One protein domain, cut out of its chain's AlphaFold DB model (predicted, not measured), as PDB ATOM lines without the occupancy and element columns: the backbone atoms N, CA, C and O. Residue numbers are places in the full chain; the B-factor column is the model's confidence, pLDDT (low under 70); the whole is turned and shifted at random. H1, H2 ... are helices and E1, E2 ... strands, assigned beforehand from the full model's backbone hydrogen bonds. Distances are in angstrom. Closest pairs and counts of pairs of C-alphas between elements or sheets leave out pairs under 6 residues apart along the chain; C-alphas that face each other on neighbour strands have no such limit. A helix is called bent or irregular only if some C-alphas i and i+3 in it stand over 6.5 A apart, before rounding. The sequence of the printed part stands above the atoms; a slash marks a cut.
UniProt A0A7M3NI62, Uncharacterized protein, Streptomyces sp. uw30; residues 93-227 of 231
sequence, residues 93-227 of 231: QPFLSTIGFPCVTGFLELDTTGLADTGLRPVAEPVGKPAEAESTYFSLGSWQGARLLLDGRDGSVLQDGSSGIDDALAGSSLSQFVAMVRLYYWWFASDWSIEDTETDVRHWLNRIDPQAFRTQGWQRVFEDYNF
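This is residues 93 to 227 of the 231 residues of an uncharacterized protein of Streptomyces sp. uw30 (UniProt A0A7M3NI62). A small twisted sheet of four strands, E1 to E4, makes one part of an elongated body, and a helical hairpin of H3 and H4 begins beside it and runs away from it to make the other part. H3 packs on one face of the sheet with its first residues, and H4 folds back along H3; the short helices H5 and H6 pack near the edge strand E4, H2 sits by the other edge at E1, and H1 lies off the sheet near the beginning of H3. The printed part has 135 residues with six named helices and four named strands, in the order H1 H2 E1 E2 E3 E4 H3 H4 H5 H6; the sheet order is E1 E2 E3 E4, antiparallel throughout, and the class is mixed, helices and strands. It is compact, with a radius of gyration of the C-alphas of 14.8 A, and spans 47 by 31 by 24 A.

H1, residues 93 to 98, is not on the sheet, and it is close to but not clearly touching H3, residues 174 to 188; their closest C-alphas, of Phe 95 and Ser 175, are 6.9 A apart. H2, residues 114 to 118, only grazes the sheet, and the closest C-alphas of H2 and E1, residues 137 to 143, are those of Leu 115 and Leu 140, 6.2 A apart. E1 through E4 form a meander, each strand the antiparallel neighbour of the one before. E1 and E2, residues 146 to 151, are a hairpin, with N 140 and O 148 2.8 A apart and N 150 and O 138 2.8 A apart. E2 and E3, residues 157 to 159, are a hairpin too, with N 149 and O 158 2.8 A apart. E3 and E4, residues 169 to 171, make another, with N 157 and O 171 2.8 A apart. From edge to edge the strands' lines turn by 90 degrees. H3 is on the sheet at a height of 8.8 A, forming two layers, a helix on one face of a sheet; it is over none of the strands, but only just, with 2 of its C-alphas falling on E3 and 2 on E4. H4, residues 194 to 208, touches H3 with a shallow tilt of 9 degrees, opposite ways, as a helical hairpin; their closest C-alphas, of Met 180 and Leu 205, are 5.8 A apart. H4 is apart from the four strands. H5, residues 210 to 213, and H6, residues 216 to 220, each only graze the sheet; the closest C-alphas of E4 and H5, of Gly 171 and Ala 212, are 5.0 A apart. In H1, H2, H3 and H6 every O i to N i+4 pair is within hydrogen-bond range, in H4 9 of 11 are, and H5 is too short for such a pair.

H1 begins at C-alpha 93, (-97.829, -78.187, 66.943). E1 is 15.7 A from first to last C-alpha and E2 is 15.1 A. H3 is 20.9 A long and begins at C-alpha 174, (-105.651, -76.529, 61.940). H4 is 20.0 A long and irregular, with C-alphas 196 and 199 7.1 A apart. H6 ends at C-alpha 220, (-124.364, -76.186, 55.853).

The two C-alphas farthest apart, of Ala 133 and Ser 193, are 48.4 A apart. The printed part has no cut. The links from H1 to H2, 15 residues, and from H2 to E1, 18 residues, are long; within the latter, residues 122 to 123 pair antiparallel with residues 137 to 138 of E1. The mean pLDDT of the printed part is 84.5, and residues 93 to 100, 126 to 135 and 224 to 227 are under 70.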
ATOM      1  N   GLN A  93     -98.566 -78.375  65.684       60.72
ATOM      2  CA  GLN A  93     -97.829 -78.187  66.943       60.72
ATOM      3  C   GLN A  93     -97.269 -76.759  67.121       60.72
ATOM      4  O   GLN A  93     -97.451 -76.189  68.204       60.72
ATOM      5  N   PRO A  94     -96.666 -76.122  66.092       61.19
ATOM      6  CA  PRO A  94     -96.256 -74.720  66.177       61.19
ATOM      7  C   PRO A  94     -97.442 -73.769  66.379       61.19
ATOM      8  O   PRO A  94     -97.347 -72.829  67.166       61.19
ATOM      9  N   PHE A  95     -98.576 -74.026  65.719       63.12
ATOM     10  CA  PHE A  95     -99.774 -73.195  65.842       63.12
ATOM     11  C   PHE A  95    -100.338 -73.223  67.268       63.12
ATOM     12  O   PHE A  95    -100.526 -72.176  67.887       63.12
ATOM     13  N   LEU A  96    -100.532 -74.420  67.830       67.94
ATOM     14  CA  LEU A  96    -101.079 -74.579  69.178       67.94
ATOM     15  C   LEU A  96    -100.146 -74.053  70.271       67.94
ATOM     16  O   LEU A  96    -100.625 -73.507  71.260       67.94
ATOM     17  N   SER A  97     -98.829 -74.182  70.094       66.19
ATOM     18  CA  SER A  97     -97.851 -73.666  71.063       66.19
ATOM     19  C   SER A  97     -97.663 -72.147  70.993       66.19
ATOM     20  O   SER A  97     -97.383 -71.531  72.017       66.19
ATOM     21  N   THR A  98     -97.846 -71.534  69.819       64.44
ATOM     22  CA  THR A  98     -97.622 -70.091  69.616       64.44
ATOM     23  C   THR A  98     -98.890 -69.261  69.821       64.44
ATOM     24  O   THR A  98     -98.836 -68.182  70.405       64.44
ATOM     25  N   ILE A  99    -100.031 -69.743  69.322       68.25
ATOM     26  CA  ILE A  99    -101.294 -68.986  69.259       68.25
ATOM     27  C   ILE A  99    -102.317 -69.533  70.263       68.25
ATOM     28  O   ILE A  99    -103.146 -68.782  70.779       68.25
ATOM     29  N   GLY A 100    -102.239 -70.828  70.580       67.50
ATOM     30  CA  GLY A 100    -103.287 -71.534  71.310       67.50
ATOM     31  C   GLY A 100    -104.491 -71.853  70.419       67.50
ATOM     32  O   GLY A 100    -104.509 -71.549  69.225       67.50
ATOM     33  N   PHE A 101    -105.505 -72.491  70.999       74.94
ATOM     34  CA  PHE A 101    -106.757 -72.801  70.310       74.94
ATOM     35  C   PHE A 101    -107.904 -72.006  70.943       74.94
ATOM     36  O   PHE A 101    -108.007 -71.977  72.174       74.94
ATOM     37  N   PRO A 102    -108.750 -71.328  70.148       73.06
ATOM     38  CA  PRO A 102    -109.834 -70.529  70.696       73.06
ATOM     39  C   PRO A 102    -110.844 -71.420  71.427       73.06
ATOM     40  O   PRO A 102    -111.262 -72.451  70.904       73.06
ATOM     41  N   CYS A 103    -111.249 -70.998  72.627       80.50
ATOM     42  CA  CYS A 103    -112.368 -71.585  73.362       80.50
ATOM     43  C   CYS A 103    -113.670 -70.976  72.834       80.50
ATOM     44  O   CYS A 103    -113.937 -69.794  73.060       80.50
ATOM     45  N   VAL A 104    -114.453 -71.771  72.113       83.62
ATOM     46  CA  VAL A 104    -115.703 -71.384  71.457       83.62
ATOM     47  C   VAL A 104    -116.809 -72.295  71.976       83.62
ATOM     48  O   VAL A 104    -116.567 -73.477  72.196       83.62
ATOM     49  N   THR A 105    -118.001 -71.747  72.198       84.56
ATOM     50  CA  THR A 105    -119.218 -72.509  72.500       84.56
ATOM     51  C   THR A 105    -120.398 -71.840  71.801       84.56
ATOM     52  O   THR A 105    -120.475 -70.609  71.771       84.56
ATOM     53  N   GLY A 106    -121.276 -72.637  71.192       78.00
ATOM     54  CA  GLY A 106    -122.537 -72.184  70.594       78.00
ATOM     55  C   GLY A 106    -122.433 -71.436  69.258       78.00
ATOM     56  O   GLY A 106    -123.450 -71.214  68.618       78.00
ATOM     57  N   PHE A 107    -121.237 -71.076  68.794       83.44
ATOM     58  CA  PHE A 107    -121.051 -70.424  67.495       83.44
ATOM     59  C   PHE A 107    -120.828 -71.476  66.403       83.44
ATOM     60  O   PHE A 107    -119.889 -72.253  66.522       83.44
ATOM     61  N   LEU A 108    -121.656 -71.511  65.349       83.50
ATOM     62  CA  LEU A 108    -121.637 -72.563  64.309       83.50
ATOM     63  C   LEU A 108    -121.806 -73.990  64.857       83.50
ATOM     64  O   LEU A 108    -121.221 -74.929  64.317       83.50
ATOM     65  N   GLU A 109    -122.509 -74.150  65.983       88.19
ATOM     66  CA  GLU A 109    -122.548 -75.413  66.741       88.19
ATOM     67  C   GLU A 109    -121.148 -75.941  67.131       88.19
ATOM     68  O   GLU A 109    -120.963 -77.131  67.396       88.19
ATOM     69  N   LEU A 110    -120.135 -75.068  67.141       90.75
ATOM     70  CA  LEU A 110    -118.775 -75.386  67.550       90.75
ATOM     71  C   LEU A 110    -118.664 -75.275  69.072       90.75
ATOM     72  O   LEU A 110    -118.946 -74.228  69.662       90.75
ATOM     73  N   ASP A 111    -118.180 -76.346  69.691       91.25
ATOM     74  CA  ASP A 111    -117.789 -76.375  71.093       91.25
ATOM     75  C   ASP A 111    -116.365 -76.916  71.230       91.25
ATOM     76  O   ASP A 111    -116.087 -78.070  70.910       91.25
ATOM     77  N   THR A 112    -115.457 -76.073  71.712       90.06
ATOM     78  CA  THR A 112    -114.044 -76.397  71.962       90.06
ATOM     79  C   THR A 112    -113.664 -76.188  73.428       90.06
ATOM     80  O   THR A 112    -112.489 -76.274  73.795       90.06
ATOM     81  N   THR A 113    -114.642 -75.913  74.297       85.31
ATOM     82  CA  THR A 113    -114.413 -75.570  75.710       85.31
ATOM     83  C   THR A 113    -113.745 -76.701  76.484       85.31
ATOM     84  O   THR A 113    -112.866 -76.451  77.310       85.31
ATOM     85  N   GLY A 114    -114.071 -77.951  76.142       80.62
ATOM     86  CA  GLY A 114    -113.466 -79.136  76.747       80.62
ATOM     87  C   GLY A 114    -111.947 -79.219  76.568       80.62
ATOM     88  O   GLY A 114    -111.279 -79.884  77.361       80.62
ATOM     89  N   LEU A 115    -111.371 -78.524  75.580       83.50
ATOM     90  CA  LEU A 115    -109.928 -78.535  75.342       83.50
ATOM     91  C   LEU A 115    -109.145 -77.828  76.460       83.50
ATOM     92  O   LEU A 115    -108.032 -78.248  76.778       83.50
ATOM     93  N   ALA A 116    -109.728 -76.804  77.092       76.50
ATOM     94  CA  ALA A 116    -109.097 -76.098  78.208       76.50
ATOM     95  C   ALA A 116    -108.925 -77.005  79.439       76.50
ATOM     96  O   ALA A 116    -107.910 -76.923  80.130       76.50
ATOM     97  N   ASP A 117    -109.893 -77.893  79.677       75.38
ATOM     98  CA  ASP A 117    -109.890 -78.798  80.826       75.38
ATOM     99  C   ASP A 117    -109.118 -80.092  80.550       75.38
ATOM    100  O   ASP A 117    -108.470 -80.653  81.438       75.38
ATOM    101  N   THR A 118    -109.200 -80.602  79.320       74.56
ATOM    102  CA  THR A 118    -108.691 -81.938  78.985       74.56
ATOM    103  C   THR A 118    -107.338 -81.934  78.281       74.56
ATOM    104  O   THR A 118    -106.639 -82.951  78.366       74.56
ATOM    105  N   GLY A 119    -106.954 -80.816  77.654       78.75
ATOM    106  CA  GLY A 119    -105.809 -80.724  76.748       78.75
ATOM    107  C   GLY A 119    -106.004 -81.539  75.464       78.75
ATOM    108  O   GLY A 119    -107.052 -82.142  75.239       78.75
ATOM    109  N   LEU A 120    -104.971 -81.599  74.616       84.00
ATOM    110  CA  LEU A 120    -104.976 -82.488  73.450       84.00
ATOM    111  C   LEU A 120    -104.871 -83.942  73.912       84.00
ATOM    112  O   LEU A 120    -103.790 -84.422  74.258       84.00
ATOM    113  N   ARG A 121    -106.001 -84.650  73.920       80.44
ATOM    114  CA  ARG A 121    -106.046 -86.073  74.263       80.44
ATOM    115  C   ARG A 121    -106.076 -86.928  73.004       80.44
ATOM    116  O   ARG A 121    -106.969 -86.708  72.181       80.44
ATOM    117  N   PRO A 122    -105.164 -87.910  72.879       84.56
ATOM    118  CA  PRO A 122    -105.298 -88.964  71.891       84.56
ATOM    119  C   PRO A 122    -106.643 -89.670  72.052       84.56
ATOM    120  O   PRO A 122    -107.074 -89.947  73.176       84.56
ATOM    121  N   VAL A 123    -107.306 -89.960  70.942       84.94
ATOM    122  CA  VAL A 123    -108.581 -90.675  70.912       84.94
ATOM    123  C   VAL A 123    -108.538 -91.805  69.899       84.94
ATOM    124  O   VAL A 123    -107.732 -91.792  68.972       84.94
ATOM    125  N   ALA A 124    -109.418 -92.788  70.101       78.12
ATOM    126  CA  ALA A 124    -109.620 -93.857  69.137       78.12
ATOM    127  C   ALA A 124    -110.048 -93.292  67.775       78.12
ATOM    128  O   ALA A 124    -110.656 -92.217  67.701       78.12
ATOM    129  N   GLU A 125    -109.721 -94.043  66.730       72.00
ATOM    130  CA  GLU A 125    -109.961 -93.677  65.340       72.00
ATOM    131  C   GLU A 125    -111.445 -93.379  65.052       72.00
ATOM    132  O   GLU A 125    -112.334 -93.946  65.704       72.00
ATOM    133  N   PRO A 126    -111.730 -92.501  64.073       69.56
ATOM    134  CA  PRO A 126    -113.086 -92.274  63.591       69.56
ATOM    135  C   PRO A 126    -113.721 -93.574  63.090       69.56
ATOM    136  O   PRO A 126    -113.076 -94.379  62.414       69.56
ATOM    137  N   VAL A 127    -115.008 -93.765  63.374       65.12
ATOM    138  CA  VAL A 127    -115.748 -94.945  62.914       65.12
ATOM    139  C   VAL A 127    -115.771 -94.965  61.382       65.12
ATOM    140  O   VAL A 127    -116.182 -93.998  60.752       65.12
ATOM    141  N   GLY A 128    -115.340 -96.074  60.774       60.41
ATOM    142  CA  GLY A 128    -115.417 -96.271  59.321       60.41
ATOM    143  C   GLY A 128    -114.186 -95.839  58.518       60.41
ATOM    144  O   GLY A 128    -114.182 -96.040  57.303       60.41
ATOM    145  N   LYS A 129    -113.124 -95.322  59.152       59.75
ATOM    146  CA  LYS A 129    -111.816 -95.196  58.491       59.75
ATOM    147  C   LYS A 129    -110.990 -96.472  58.682       59.75
ATOM    148  O   LYS A 129    -111.054 -97.074  59.753       59.75
ATOM    149  N   PRO A 130    -110.238 -96.925  57.661       52.53
ATOM    150  CA  PRO A 130    -109.250 -97.973  57.860       52.53
ATOM    151  C   PRO A 130    -108.250 -97.498  58.912       52.53
ATOM    152  O   PRO A 130    -107.822 -96.346  58.847       52.53
ATOM    153  N   ALA A 131    -107.871 -98.390  59.823       52.19
ATOM    154  CA  ALA A 131    -106.747 -98.174  60.719       52.19
ATOM    155  C   ALA A 131    -105.473 -98.031  59.884       52.19
ATOM    156  O   ALA A 131    -104.791 -99.010  59.571       52.19
ATOM    157  N   GLU A 132    -105.181 -96.812  59.437       57.06
ATOM    158  CA  GLU A 132    -103.848 -96.482  58.975       57.06
ATOM    159  C   GLU A 132    -102.968 -96.529  60.217       57.06
ATOM    160  O   GLU A 132    -103.124 -95.725  61.127       57.06
ATOM    161  N   ALA A 133    -102.078 -97.521  60.267       51.94
ATOM    162  CA  ALA A 133    -101.372 -97.991  61.460       51.94
ATOM    163  C   ALA A 133    -100.479 -96.954  62.190       51.94
ATOM    164  O   ALA A 133     -99.718 -97.329  63.080       51.94
ATOM    165  N   GLU A 134    -100.552 -95.670  61.838       58.53
ATOM    166  CA  GLU A 134     -99.701 -94.597  62.353       58.53
ATOM    167  C   GLU A 134    -100.441 -93.277  62.665       58.53
ATOM    168  O   GLU A 134     -99.808 -92.350  63.177       58.53
ATOM    169  N   SER A 135    -101.751 -93.137  62.407       65.56
ATOM    170  CA  SER A 135    -102.455 -91.871  62.683       65.56
ATOM    171  C   SER A 135    -102.982 -91.804  64.122       65.56
ATOM    172  O   SER A 135    -103.920 -92.484  64.527       65.56
ATOM    173  N   THR A 136    -102.379 -90.925  64.929       86.12
ATOM    174  CA  THR A 136    -102.936 -90.548  66.236       86.12
ATOM    175  C   THR A 136    -103.900 -89.382  66.057       86.12
ATOM    176  O   THR A 136    -103.489 -88.306  65.627       86.12
ATOM    177  N   TYR A 137    -105.164 -89.569  66.432       88.44
ATOM    178  CA  TYR A 137    -106.169 -88.508  66.420       88.44
ATOM    179  C   TYR A 137    -106.238 -87.807  67.771       88.44
ATOM    180  O   TYR A 137    -106.206 -88.463  68.811       88.44
ATOM    181  N   PHE A 138    -106.395 -86.485  67.772       89.94
ATOM    182  CA  PHE A 138    -106.564 -85.691  68.989       89.94
ATOM    183  C   PHE A 138    -107.925 -85.008  69.004       89.94
ATOM    184  O   PHE A 138    -108.326 -84.391  68.023       89.94
ATOM    185  N   SER A 139    -108.639 -85.085  70.124       91.56
ATOM    186  CA  SER A 139    -109.935 -84.408  70.254       91.56
ATOM    187  C   SER A 139    -109.752 -82.893  70.359       91.56
ATOM    188  O   SER A 139    -109.024 -82.426  71.232       91.56
ATOM    189  N   LEU A 140    -110.458 -82.134  69.518       91.81
ATOM    190  CA  LEU A 140    -110.539 -80.668  69.586       91.81
ATOM    191  C   LEU A 140    -111.852 -80.178  70.207       91.81
ATOM    192  O   LEU A 140    -111.896 -79.071  70.741       91.81
ATOM    193  N   GLY A 141    -112.908 -80.993  70.141       92.38
ATOM    194  CA  GLY A 141    -114.239 -80.628  70.616       92.38
ATOM    195  C   GLY A 141    -115.342 -81.294  69.801       92.38
ATOM    196  O   GLY A 141    -115.182 -82.433  69.358       92.38
ATOM    197  N   SER A 142    -116.435 -80.574  69.576       92.81
ATOM    198  CA  SER A 142    -117.523 -80.972  68.682       92.81
ATOM    199  C   SER A 142    -117.899 -79.845  67.730       92.81
ATOM    200  O   SER A 142    -117.800 -78.675  68.087       92.81
ATOM    201  N   TRP A 143    -118.346 -80.196  66.530       93.38
ATOM    202  CA  TRP A 143    -118.828 -79.253  65.527       93.38
ATOM    203  C   TRP A 143    -119.988 -79.879  64.753       93.38
ATOM    204  O   TRP A 143    -119.851 -81.002  64.270       93.38
ATOM    205  N   GLN A 144    -121.122 -79.175  64.662       90.38
ATOM    206  CA  GLN A 144    -122.334 -79.632  63.957       90.38
ATOM    207  C   GLN A 144    -122.794 -81.041  64.369       90.38
ATOM    208  O   GLN A 144    -123.101 -81.886  63.534       90.38
ATOM    209  N   GLY A 145    -122.751 -81.343  65.670       88.75
ATOM    210  CA  GLY A 145    -123.124 -82.660  66.205       88.75
ATOM    211  C   GLY A 145    -122.110 -83.794  65.972       88.75
ATOM    212  O   GLY A 145    -122.349 -84.913  66.428       88.75
ATOM    213  N   ALA A 146    -120.974 -83.527  65.316       91.06
ATOM    214  CA  ALA A 146    -119.865 -84.470  65.160       91.06
ATOM    215  C   ALA A 146    -118.711 -84.177  66.120       91.06
ATOM    216  O   ALA A 146    -118.529 -83.041  66.567       91.06
ATOM    217  N   ARG A 147    -117.880 -85.184  66.418       91.94
ATOM    218  CA  ARG A 147    -116.613 -84.939  67.123       91.94
ATOM    219  C   ARG A 147    -115.624 -84.299  66.163       91.94
ATOM    220  O   ARG A 147    -115.411 -84.795  65.061       91.94
ATOM    221  N   LEU A 148    -114.986 -83.227  66.619       93.25
ATOM    222  CA  LEU A 148    -113.942 -82.530  65.884       93.25
ATOM    223  C   LEU A 148    -112.575 -83.066  66.313       93.25
ATOM    224  O   LEU A 148    -112.230 -83.058  67.499       93.25
ATOM    225  N   LEU A 149    -111.798 -83.525  65.343       93.12
ATOM    226  CA  LEU A 149    -110.547 -84.244  65.531       93.12
ATOM    227  C   LEU A 149    -109.412 -83.544  64.782       93.12
ATOM    228  O   LEU A 149    -109.614 -83.023  63.691       93.12
ATOM    229  N   LEU A 150    -108.215 -83.560  65.354       92.62
ATOM    230  CA  LEU A 150    -106.967 -83.196  64.691       92.62
ATOM    231  C   LEU A 150    -106.235 -84.480  64.306       92.62
ATOM    232  O   LEU A 150    -105.941 -85.297  65.183       92.62
ATOM    233  N   ASP A 151    -105.928 -84.646  63.026       90.62
ATOM    234  CA  ASP A 151    -105.056 -85.718  62.563       90.62
ATOM    235  C   ASP A 151    -103.603 -85.376  62.914       90.62
ATOM    236  O   ASP A 151    -103.051 -84.353  62.499       90.62
ATOM    237  N   GLY A 152    -102.977 -86.224  63.726       87.12
ATOM    238  CA  GLY A 152    -101.598 -86.040  64.141       87.12
ATOM    239  C   GLY A 152    -100.575 -86.246  63.033       87.12
ATOM    240  O   GLY A 152     -99.437 -85.824  63.209       87.12
ATOM    241  N   ARG A 153    -100.937 -86.859  61.903       86.19
ATOM    242  CA  ARG A 153    -100.012 -87.121  60.796       86.19
ATOM    243  C   ARG A 153     -99.759 -85.871  59.959       86.19
ATOM    244  O   ARG A 153     -98.605 -85.526  59.705       86.19
ATOM    245  N   ASP A 154    -100.828 -85.213  59.523       85.75
ATOM    246  CA  ASP A 154    -100.775 -84.100  58.569       85.75
ATOM    247  C   ASP A 154    -101.318 -82.773  59.124       85.75
ATOM    248  O   ASP A 154    -101.142 -81.732  58.492       85.75
ATOM    249  N   GLY A 155    -101.907 -82.783  60.323       89.38
ATOM    250  CA  GLY A 155    -102.472 -81.598  60.961       89.38
ATOM    251  C   GLY A 155    -103.838 -81.185  60.412       89.38
ATOM    252  O   GLY A 155    -104.289 -80.075  60.722       89.38
ATOM    253  N   SER A 156    -104.483 -82.035  59.608       93.56
ATOM    254  CA  SER A 156    -105.841 -81.814  59.111       93.56
ATOM    255  C   SER A 156    -106.873 -81.890  60.239       93.56
ATOM    256  O   SER A 156    -106.686 -82.555  61.260       93.56
ATOM    257  N   VAL A 157    -107.974 -81.164  60.071       94.19
ATOM    258  CA  VAL A 157    -109.104 -81.150  60.997       94.19
ATOM    259  C   VAL A 157    -110.246 -81.936  60.378       94.19
ATOM    260  O   VAL A 157    -110.666 -81.664  59.251       94.19
ATOM    261  N   LEU A 158    -110.754 -82.901  61.132       93.94
ATOM    262  CA  LEU A 158    -111.713 -83.890  60.671       93.94
ATOM    263  C   LEU A 158    -112.950 -83.931  61.574       93.94
ATOM    264  O   LEU A 158    -112.855 -83.706  62.778       93.94
ATOM    265  N   GLN A 159    -114.094 -84.271  60.996       91.88
ATOM    266  CA  GLN A 159    -115.266 -84.766  61.703       91.88
ATOM    267  C   GLN A 159    -115.267 -86.299  61.697       91.88
ATOM    268  O   GLN A 159    -114.768 -86.931  60.763       91.88
ATOM    269  N   ASP A 160    -115.841 -86.906  62.734       87.69
ATOM    270  CA  ASP A 160    -115.974 -88.364  62.851       87.69
ATOM    271  C   ASP A 160    -117.241 -88.942  62.199       87.69
ATOM    272  O   ASP A 160    -117.492 -90.140  62.310       87.69
ATOM    273  N   GLY A 161    -118.033 -88.099  61.528       84.06
ATOM    274  CA  GLY A 161    -119.246 -88.492  60.809       84.06
ATOM    275  C   GLY A 161    -120.462 -88.764  61.698       84.06
ATOM    276  O   GLY A 161    -121.520 -89.116  61.178       84.06
ATOM    277  N   SER A 162    -120.382 -88.579  63.025       85.88
ATOM    278  CA  SER A 162    -121.526 -88.863  63.910       85.88
ATOM    279  C   SER A 162    -122.719 -87.919  63.708       85.88
ATOM    280  O   SER A 162    -123.813 -88.209  64.186       85.88
ATOM    281  N   SER A 163    -122.518 -86.810  62.993       83.81
ATOM    282  CA  SER A 163    -123.556 -85.862  62.573       83.81
ATOM    283  C   SER A 163    -124.407 -86.352  61.396       83.81
ATOM    284  O   SER A 163    -125.453 -85.769  61.125       83.81
ATOM    285  N   GLY A 164    -123.973 -87.402  60.687       83.56
ATOM    286  CA  GLY A 164    -124.567 -87.819  59.412       83.56
ATOM    287  C   GLY A 164    -124.076 -87.015  58.201       83.56
ATOM    288  O   GLY A 164    -124.631 -87.172  57.119       83.56
ATOM    289  N   ILE A 165    -123.057 -86.165  58.373       83.25
ATOM    290  CA  ILE A 165    -122.332 -85.518  57.274       83.25
ATOM    291  C   ILE A 165    -121.302 -86.509  56.720       83.25
ATOM    292  O   ILE A 165    -120.450 -86.996  57.467       83.25
ATOM    293  N   ASP A 166    -121.366 -86.785  55.417       81.31
ATOM    294  CA  ASP A 166    -120.504 -87.785  54.767       81.31
ATOM    295  C   ASP A 166    -119.053 -87.294  54.614       81.31
ATOM    296  O   ASP A 166    -118.096 -88.073  54.676       81.31
ATOM    297  N   ASP A 167    -118.872 -85.985  54.426       89.00
ATOM    298  CA  ASP A 167    -117.557 -85.378  54.253       89.00
ATOM    299  C   ASP A 167    -116.846 -85.178  55.597       89.00
ATOM    300  O   ASP A 167    -117.154 -84.268  56.367       89.00
ATOM    301  N   ALA A 168    -115.808 -85.973  55.848       91.19
ATOM    302  CA  ALA A 168    -115.043 -85.877  57.088       91.19
ATOM    303  C   ALA A 168    -114.169 -84.612  57.195       91.19
ATOM    304  O   ALA A 168    -113.714 -84.298  58.286       91.19
ATOM    305  N   LEU A 169    -113.851 -83.902  56.108       95.00
ATOM    306  CA  LEU A 169    -112.870 -82.809  56.150       95.00
ATOM    307  C   LEU A 169    -113.495 -81.492  56.644       95.00
ATOM    308  O   LEU A 169    -114.337 -80.891  55.976       95.00
ATOM    309  N   ALA A 170    -113.021 -81.004  57.790       95.19
ATOM    310  CA  ALA A 170    -113.371 -79.694  58.337       95.19
ATOM    311  C   ALA A 170    -112.331 -78.615  57.995       95.19
ATOM    312  O   ALA A 170    -112.668 -77.438  57.902       95.19
ATOM    313  N   GLY A 171    -111.072 -79.005  57.796       96.38
ATOM    314  CA  GLY A 171    -109.986 -78.123  57.379       96.38
ATOM    315  C   GLY A 171    -108.769 -78.933  56.957       96.38
ATOM    316  O   GLY A 171    -108.386 -79.868  57.651       96.38
ATOM    317  N   SER A 172    -108.117 -78.569  55.860       95.56
ATOM    318  CA  SER A 172    -106.871 -79.194  55.403       95.56
ATOM    319  C   SER A 172    -105.698 -78.925  56.350       95.56
ATOM    320  O   SER A 172    -104.708 -79.648  56.329       95.56
ATOM    321  N   SER A 173    -105.815 -77.923  57.226       93.25
ATOM    322  CA  SER A 173    -104.936 -77.733  58.380       93.25
ATOM    323  C   SER A 173    -105.667 -77.055  59.534       93.25
ATOM    324  O   SER A 173    -106.632 -76.312  59.333       93.25
ATOM    325  N   LEU A 174    -105.151 -77.225  60.753       92.00
ATOM    326  CA  LEU A 174    -105.651 -76.529  61.940       92.00
ATOM    327  C   LEU A 174    -105.704 -75.002  61.769       92.00
ATOM    328  O   LEU A 174    -106.688 -74.366  62.144       92.00
ATOM    329  N   SER A 175    -104.665 -74.407  61.177       90.44
ATOM    330  CA  SER A 175    -104.611 -72.964  60.931       90.44
ATOM    331  C   SER A 175    -105.669 -72.496  59.937       90.44
ATOM    332  O   SER A 175    -106.268 -71.443  60.146       90.44
ATOM    333  N   GLN A 176    -105.917 -73.269  58.875       94.81
ATOM    334  CA  GLN A 176    -106.946 -72.942  57.889       94.81
ATOM    335  C   GLN A 176    -108.340 -73.052  58.498       94.81
ATOM    336  O   GLN A 176    -109.118 -72.111  58.373       94.81
ATOM    337  N   PHE A 177    -108.616 -74.126  59.248       94.94
ATOM    338  CA  PHE A 177    -109.875 -74.281  59.975       94.94
ATOM    339  C   PHE A 177    -110.149 -73.080  60.892       94.94
ATOM    340  O   PHE A 177    -111.198 -72.444  60.800       94.94
ATOM    341  N   VAL A 178    -109.178 -72.702  61.732       92.12
ATOM    342  CA  VAL A 178    -109.331 -71.553  62.639       92.12
ATOM    343  C   VAL A 178    -109.504 -70.243  61.867       92.12
ATOM    344  O   VAL A 178    -110.315 -69.408  62.268       92.12
ATOM    345  N   ALA A 179    -108.784 -70.048  60.759       92.94
ATOM    346  CA  ALA A 179    -108.932 -68.861  59.921       92.94
ATOM    347  C   ALA A 179    -110.336 -68.762  59.305       92.94
ATOM    348  O   ALA A 179    -110.930 -67.686  59.335       92.94
ATOM    349  N   MET A 180    -110.891 -69.874  58.815       94.75
ATOM    350  CA  MET A 180    -112.254 -69.928  58.286       94.75
ATOM    351  C   MET A 180    -113.298 -69.617  59.367       94.75
ATOM    352  O   MET A 180    -114.132 -68.733  59.174       94.75
ATOM    353  N   VAL A 181    -113.208 -70.264  60.537       92.69
ATOM    354  CA  VAL A 181    -114.096 -70.003  61.689       92.69
ATOM    355  C   VAL A 181    -114.014 -68.537  62.112       92.69
ATOM    356  O   VAL A 181    -115.032 -67.892  62.365       92.69
ATOM    357  N   ARG A 182    -112.801 -67.971  62.162       90.56
ATOM    358  CA  ARG A 182    -112.592 -66.577  62.561       90.56
ATOM    359  C   ARG A 182    -113.141 -65.588  61.538       90.56
ATOM    360  O   ARG A 182    -113.697 -64.571  61.947       90.56
ATOM    361  N   LEU A 183    -112.982 -65.873  60.246       91.81
ATOM    362  CA  LEU A 183    -113.546 -65.056  59.178       91.81
ATOM    363  C   LEU A 183    -115.073 -65.043  59.261       91.81
ATOM    364  O   LEU A 183    -115.662 -63.964  59.273       91.81
ATOM    365  N   TYR A 184    -115.698 -66.218  59.395       89.94
ATOM    366  CA  TYR A 184    -117.149 -66.295  59.547       89.94
ATOM    367  C   TYR A 184    -117.605 -65.557  60.807       89.94
ATOM    368  O   TYR A 184    -118.565 -64.802  60.754       89.94
ATOM    369  N   TYR A 185    -116.886 -65.692  61.927       87.81
ATOM    370  CA  TYR A 185    -117.226 -64.975  63.160       87.81
ATOM    371  C   TYR A 185    -117.191 -63.462  62.962       87.81
ATOM    372  O   TYR A 185    -118.073 -62.752  63.437       87.81
ATOM    373  N   TRP A 186    -116.166 -62.958  62.275       87.75
ATOM    374  CA  TRP A 186    -116.045 -61.529  62.023       87.75
ATOM    375  C   TRP A 186    -117.186 -61.009  61.150       87.75
ATOM    376  O   TRP A 186    -117.732 -59.951  61.445       87.75
ATOM    377  N   TRP A 187    -117.585 -61.780  60.138       88.00
ATOM    378  CA  TRP A 187    -118.755 -61.467  59.330       88.00
ATOM    379  C   TRP A 187    -120.053 -61.519  60.145       88.00
ATOM    380  O   TRP A 187    -120.815 -60.555  60.123       88.00
ATOM    381  N   PHE A 188    -120.266 -62.591  60.913       84.94
ATOM    382  CA  PHE A 188    -121.430 -62.791  61.779       84.94
ATOM    383  C   PHE A 188    -121.599 -61.662  62.806       84.94
ATOM    384  O   PHE A 188    -122.696 -61.159  63.007       84.94
ATOM    385  N   ALA A 189    -120.501 -61.223  63.424       86.12
ATOM    386  CA  ALA A 189    -120.498 -60.162  64.429       86.12
ATOM    387  C   ALA A 189    -120.459 -58.737  63.841       86.12
ATOM    388  O   ALA A 189    -120.373 -57.772  64.599       86.12
ATOM    389  N   SER A 190    -120.444 -58.588  62.513       84.94
ATOM    390  CA  SER A 190    -120.447 -57.279  61.852       84.94
ATOM    391  C   SER A 190    -121.868 -56.779  61.579       84.94
ATOM    392  O   SER A 190    -122.794 -57.573  61.437       84.94
ATOM    393  N   ASP A 191    -122.021 -55.465  61.407       85.31
ATOM    394  CA  ASP A 191    -123.272 -54.837  60.947       85.31
ATOM    395  C   ASP A 191    -123.392 -54.841  59.406       85.31
ATOM    396  O   ASP A 191    -124.051 -53.984  58.815       85.31
ATOM    397  N   TRP A 192    -122.662 -55.723  58.717       83.12
ATOM    398  CA  TRP A 192    -122.683 -55.784  57.257       83.12
ATOM    399  C   TRP A 192    -123.955 -56.461  56.753       83.12
ATOM    400  O   TRP A 192    -124.415 -57.445  57.330       83.12
ATOM    401  N   SER A 193    -124.482 -55.950  55.639       82.69
ATOM    402  CA  SER A 193    -125.598 -56.563  54.917       82.69
ATOM    403  C   SER A 193    -125.234 -57.992  54.518       82.69
ATOM    404  O   SER A 193    -124.227 -58.204  53.837       82.69
ATOM    405  N   ILE A 194    -126.032 -58.965  54.967       80.19
ATOM    406  CA  ILE A 194    -125.838 -60.387  54.652       80.19
ATOM    407  C   ILE A 194    -125.886 -60.573  53.134       80.19
ATOM    408  O   ILE A 194    -124.932 -61.101  52.566       80.19
ATOM    409  N   GLU A 195    -126.921 -60.030  52.484       81.75
ATOM    410  CA  GLU A 195    -127.136 -60.118  51.033       81.75
ATOM    411  C   GLU A 195    -125.942 -59.579  50.231       81.75
ATOM    412  O   GLU A 195    -125.512 -60.200  49.258       81.75
ATOM    413  N   ASP A 196    -125.355 -58.458  50.665       85.69
ATOM    414  CA  ASP A 196    -124.256 -57.821  49.930       85.69
ATOM    415  C   ASP A 196    -122.903 -58.508  50.154       85.69
ATOM    416  O   ASP A 196    -122.011 -58.404  49.313       85.69
ATOM    417  N   THR A 197    -122.712 -59.176  51.297       87.75
ATOM    418  CA  THR A 197    -121.381 -59.643  51.727       87.75
ATOM    419  C   THR A 197    -121.219 -61.157  51.764       87.75
ATOM    420  O   THR A 197    -120.083 -61.632  51.800       87.75
ATOM    421  N   GLU A 198    -122.301 -61.936  51.679       90.75
ATOM    422  CA  GLU A 198    -122.227 -63.402  51.658       90.75
ATOM    423  C   GLU A 198    -121.339 -63.906  50.510       90.75
ATOM    424  O   GLU A 198    -120.459 -64.744  50.722       90.75
ATOM    425  N   THR A 199    -121.510 -63.356  49.304       91.69
ATOM    426  CA  THR A 199    -120.725 -63.757  48.124       91.69
ATOM    427  C   THR A 199    -119.222 -63.559  48.353       91.69
ATOM    428  O   THR A 199    -118.424 -64.452  48.050       91.69
ATOM    429  N   ASP A 200    -118.830 -62.429  48.946       93.88
ATOM    430  CA  ASP A 200    -117.430 -62.131  49.262       93.88
ATOM    431  C   ASP A 200    -116.882 -63.060  50.350       93.88
ATOM    432  O   ASP A 200    -115.765 -63.573  50.233       93.88
ATOM    433  N   VAL A 201    -117.677 -63.342  51.384       93.62
ATOM    434  CA  VAL A 201    -117.292 -64.253  52.469       93.62
ATOM    435  C   VAL A 201    -117.085 -65.667  51.942       93.62
ATOM    436  O   VAL A 201    -116.055 -66.280  52.232       93.62
ATOM    437  N   ARG A 202    -118.002 -66.176  51.112       94.88
ATOM    438  CA  ARG A 202    -117.866 -67.489  50.463       94.88
ATOM    439  C   ARG A 202    -116.613 -67.547  49.592       94.88
ATOM    440  O   ARG A 202    -115.859 -68.519  49.657       94.88
ATOM    441  N   HIS A 203    -116.329 -66.485  48.838       96.06
ATOM    442  CA  HIS A 203    -115.109 -66.379  48.036       96.06
ATOM    443  C   HIS A 203    -113.831 -66.405  48.886       96.06
ATOM    444  O   HIS A 203    -112.868 -67.102  48.552       96.06
ATOM    445  N   TRP A 204    -113.803 -65.682  50.005       97.00
ATOM    446  CA  TRP A 204    -112.655 -65.673  50.910       97.00
ATOM    447  C   TRP A 204    -112.459 -67.009  51.630       97.00
ATOM    448  O   TRP A 204    -111.320 -67.467  51.719       97.00
ATOM    449  N   LEU A 205    -113.528 -67.669  52.077       96.25
ATOM    450  CA  LEU A 205    -113.445 -69.012  52.663       96.25
ATOM    451  C   LEU A 205    -112.880 -70.026  51.665       96.25
ATOM    452  O   LEU A 205    -111.944 -70.749  51.999       96.25
ATOM    453  N   ASN A 206    -113.362 -70.008  50.419       97.00
ATOM    454  CA  ASN A 206    -112.829 -70.846  49.345       97.00
ATOM    455  C   ASN A 206    -111.339 -70.573  49.064       97.00
ATOM    456  O   ASN A 206    -110.601 -71.470  48.667       97.00
ATOM    457  N   ARG A 207    -110.869 -69.337  49.275       97.44
ATOM    458  CA  ARG A 207    -109.448 -68.988  49.136       97.44
ATOM    459  C   ARG A 207    -108.596 -69.478  50.311       97.44
ATOM    460  O   ARG A 207    -107.431 -69.797  50.093       97.44
ATOM    461  N   ILE A 208    -109.142 -69.503  51.527       96.44
ATOM    462  CA  ILE A 208    -108.435 -70.007  52.714       96.44
ATOM    463  C   ILE A 208    -108.244 -71.519  52.600       96.44
ATOM    464  O   ILE A 208    -107.129 -72.007  52.790       96.44
ATOM    465  N   ASP A 209    -109.315 -72.242  52.280       97.75
ATOM    466  CA  ASP A 209    -109.289 -73.694  52.152       97.75
ATOM    467  C   ASP A 209    -110.325 -74.185  51.125       97.75
ATOM    468  O   ASP A 209    -111.490 -74.413  51.460       97.75
ATOM    469  N   PRO A 210    -109.926 -74.376  49.857       97.31
ATOM    470  CA  PRO A 210    -110.848 -74.792  48.805       97.31
ATOM    471  C   PRO A 210    -111.289 -76.256  48.931       97.31
ATOM    472  O   PRO A 210    -112.241 -76.672  48.268       97.31
ATOM    473  N   GLN A 211    -110.572 -77.085  49.695       97.00
ATOM    474  CA  GLN A 211    -110.956 -78.482  49.898       97.00
ATOM    475  C   GLN A 211    -112.023 -78.566  50.977       97.00
ATOM    476  O   GLN A 211    -113.101 -79.086  50.706       97.00
ATOM    477  N   ALA A 212    -111.756 -77.984  52.147       96.62
ATOM    478  CA  ALA A 212    -112.723 -77.948  53.232       96.62
ATOM    479  C   ALA A 212    -113.965 -77.136  52.860       96.62
ATOM    480  O   ALA A 212    -115.072 -77.578  53.126       96.62
ATOM    481  N   PHE A 213    -113.823 -75.998  52.170       96.81
ATOM    482  CA  PHE A 213    -114.983 -75.192  51.782       96.81
ATOM    483  C   PHE A 213    -116.010 -75.984  50.962       96.81
ATOM    484  O   PHE A 213    -117.203 -75.758  51.110       96.81
ATOM    485  N   ARG A 214    -115.577 -76.930  50.121       95.75
ATOM    486  CA  ARG A 214    -116.484 -77.741  49.292       95.75
ATOM    487  C   ARG A 214    -117.240 -78.822  50.065       95.75
ATOM    488  O   ARG A 214    -118.127 -79.431  49.472       95.75
ATOM    489  N   THR A 215    -116.911 -79.069  51.332       95.06
ATOM    490  CA  THR A 215    -117.575 -80.110  52.115       95.06
ATOM    491  C   THR A 215    -118.960 -79.686  52.565       95.06
ATOM    492  O   THR A 215    -119.232 -78.504  52.802       95.06
ATOM    493  N   GLN A 216    -119.838 -80.672  52.729       92.69
ATOM    494  CA  GLN A 216    -121.187 -80.478  53.256       92.69
ATOM    495  C   GLN A 216    -121.194 -79.690  54.574       92.69
ATOM    496  O   GLN A 216    -122.021 -78.799  54.734       92.69
ATOM    497  N   GLY A 217    -120.236 -79.939  55.476       92.06
ATOM    498  CA  GLY A 217    -120.129 -79.209  56.743       92.06
ATOM    499  C   GLY A 217    -119.978 -77.696  56.558       92.06
ATOM    500  O   GLY A 217    -120.653 -76.927  57.236       92.06
ATOM    501  N   TRP A 218    -119.153 -77.240  55.613       94.12
ATOM    502  CA  TRP A 218    -119.010 -75.805  55.340       94.12
ATOM    503  C   TRP A 218    -120.136 -75.225  54.490       94.12
ATOM    504  O   TRP A 218    -120.443 -74.046  54.642       94.12
ATOM    505  N   GLN A 219    -120.775 -76.014  53.625       92.88
ATOM    506  CA  GLN A 219    -121.960 -75.539  52.902       92.88
ATOM    507  C   GLN A 219    -123.154 -75.348  53.847       92.88
ATOM    508  O   GLN A 219    -123.857 -74.347  53.739       92.88
ATOM    509  N   ARG A 220    -123.310 -76.237  54.833       90.12
ATOM    510  CA  ARG A 220    -124.364 -76.186  55.853       90.12
ATOM    511  C   ARG A 220    -124.335 -74.912  56.702       90.12
ATOM    512  O   ARG A 220    -125.378 -74.401  57.081       90.12
ATOM    513  N   VAL A 221    -123.147 -74.350  56.934       89.50
ATOM    514  CA  VAL A 221    -122.943 -73.076  57.654       89.50
ATOM    515  C   VAL A 221    -123.640 -71.879  56.977       89.50
ATOM    516  O   VAL A 221    -123.890 -70.861  57.624       89.50
ATOM    517  N   PHE A 222    -123.957 -71.984  55.685       86.12
ATOM    518  CA  PHE A 222    -124.666 -70.957  54.916       86.12
ATOM    519  C   PHE A 222    -126.154 -71.274  54.710       86.12
ATOM    520  O   PHE A 222    -126.808 -70.592  53.933       86.12
ATOM    521  N   GLU A 223    -126.704 -72.296  55.369       84.75
ATOM    522  CA  GLU A 223    -128.144 -72.567  55.310       84.75
ATOM    523  C   GLU A 223    -128.936 -71.524  56.116       84.75
ATOM    524  O   GLU A 223    -128.501 -71.099  57.189       84.75
ATOM    525  N   ASP A 224    -130.113 -71.157  55.598       66.81
ATOM    526  CA  ASP A 224    -130.921 -70.005  56.032       66.81
ATOM    527  C   ASP A 224    -131.188 -69.947  57.546       66.81
ATOM    528  O   ASP A 224    -131.107 -68.874  58.142       66.81
ATOM    529  N   TYR A 225    -131.408 -71.090  58.208       69.44
ATOM    530  CA  TYR A 225    -131.687 -71.127  59.653       69.44
ATOM    531  C   TYR A 225    -130.522 -70.639  60.528       69.44
ATOM    532  O   TYR A 225    -130.730 -70.323  61.695       69.44
ATOM    533  N   ASN A 226    -129.293 -70.562  60.004       65.50
ATOM    534  CA  ASN A 226    -128.156 -69.993  60.738       65.50
ATOM    535  C   ASN A 226    -128.174 -68.454  60.767       65.50
ATOM    536  O   ASN A 226    -127.386 -67.840  61.492       65.50
ATOM    537  N   PHE A 227    -129.049 -67.827  59.977       64.31
ATOM    538  CA  PHE A 227    -129.192 -66.374  59.882       64.31
ATOM    539  C   PHE A 227    -130.465 -65.846  60.544       64.31
ATOM    540  O   PHE A 227    -130.555 -64.636  60.745       64.31
TER     541      PHE A 227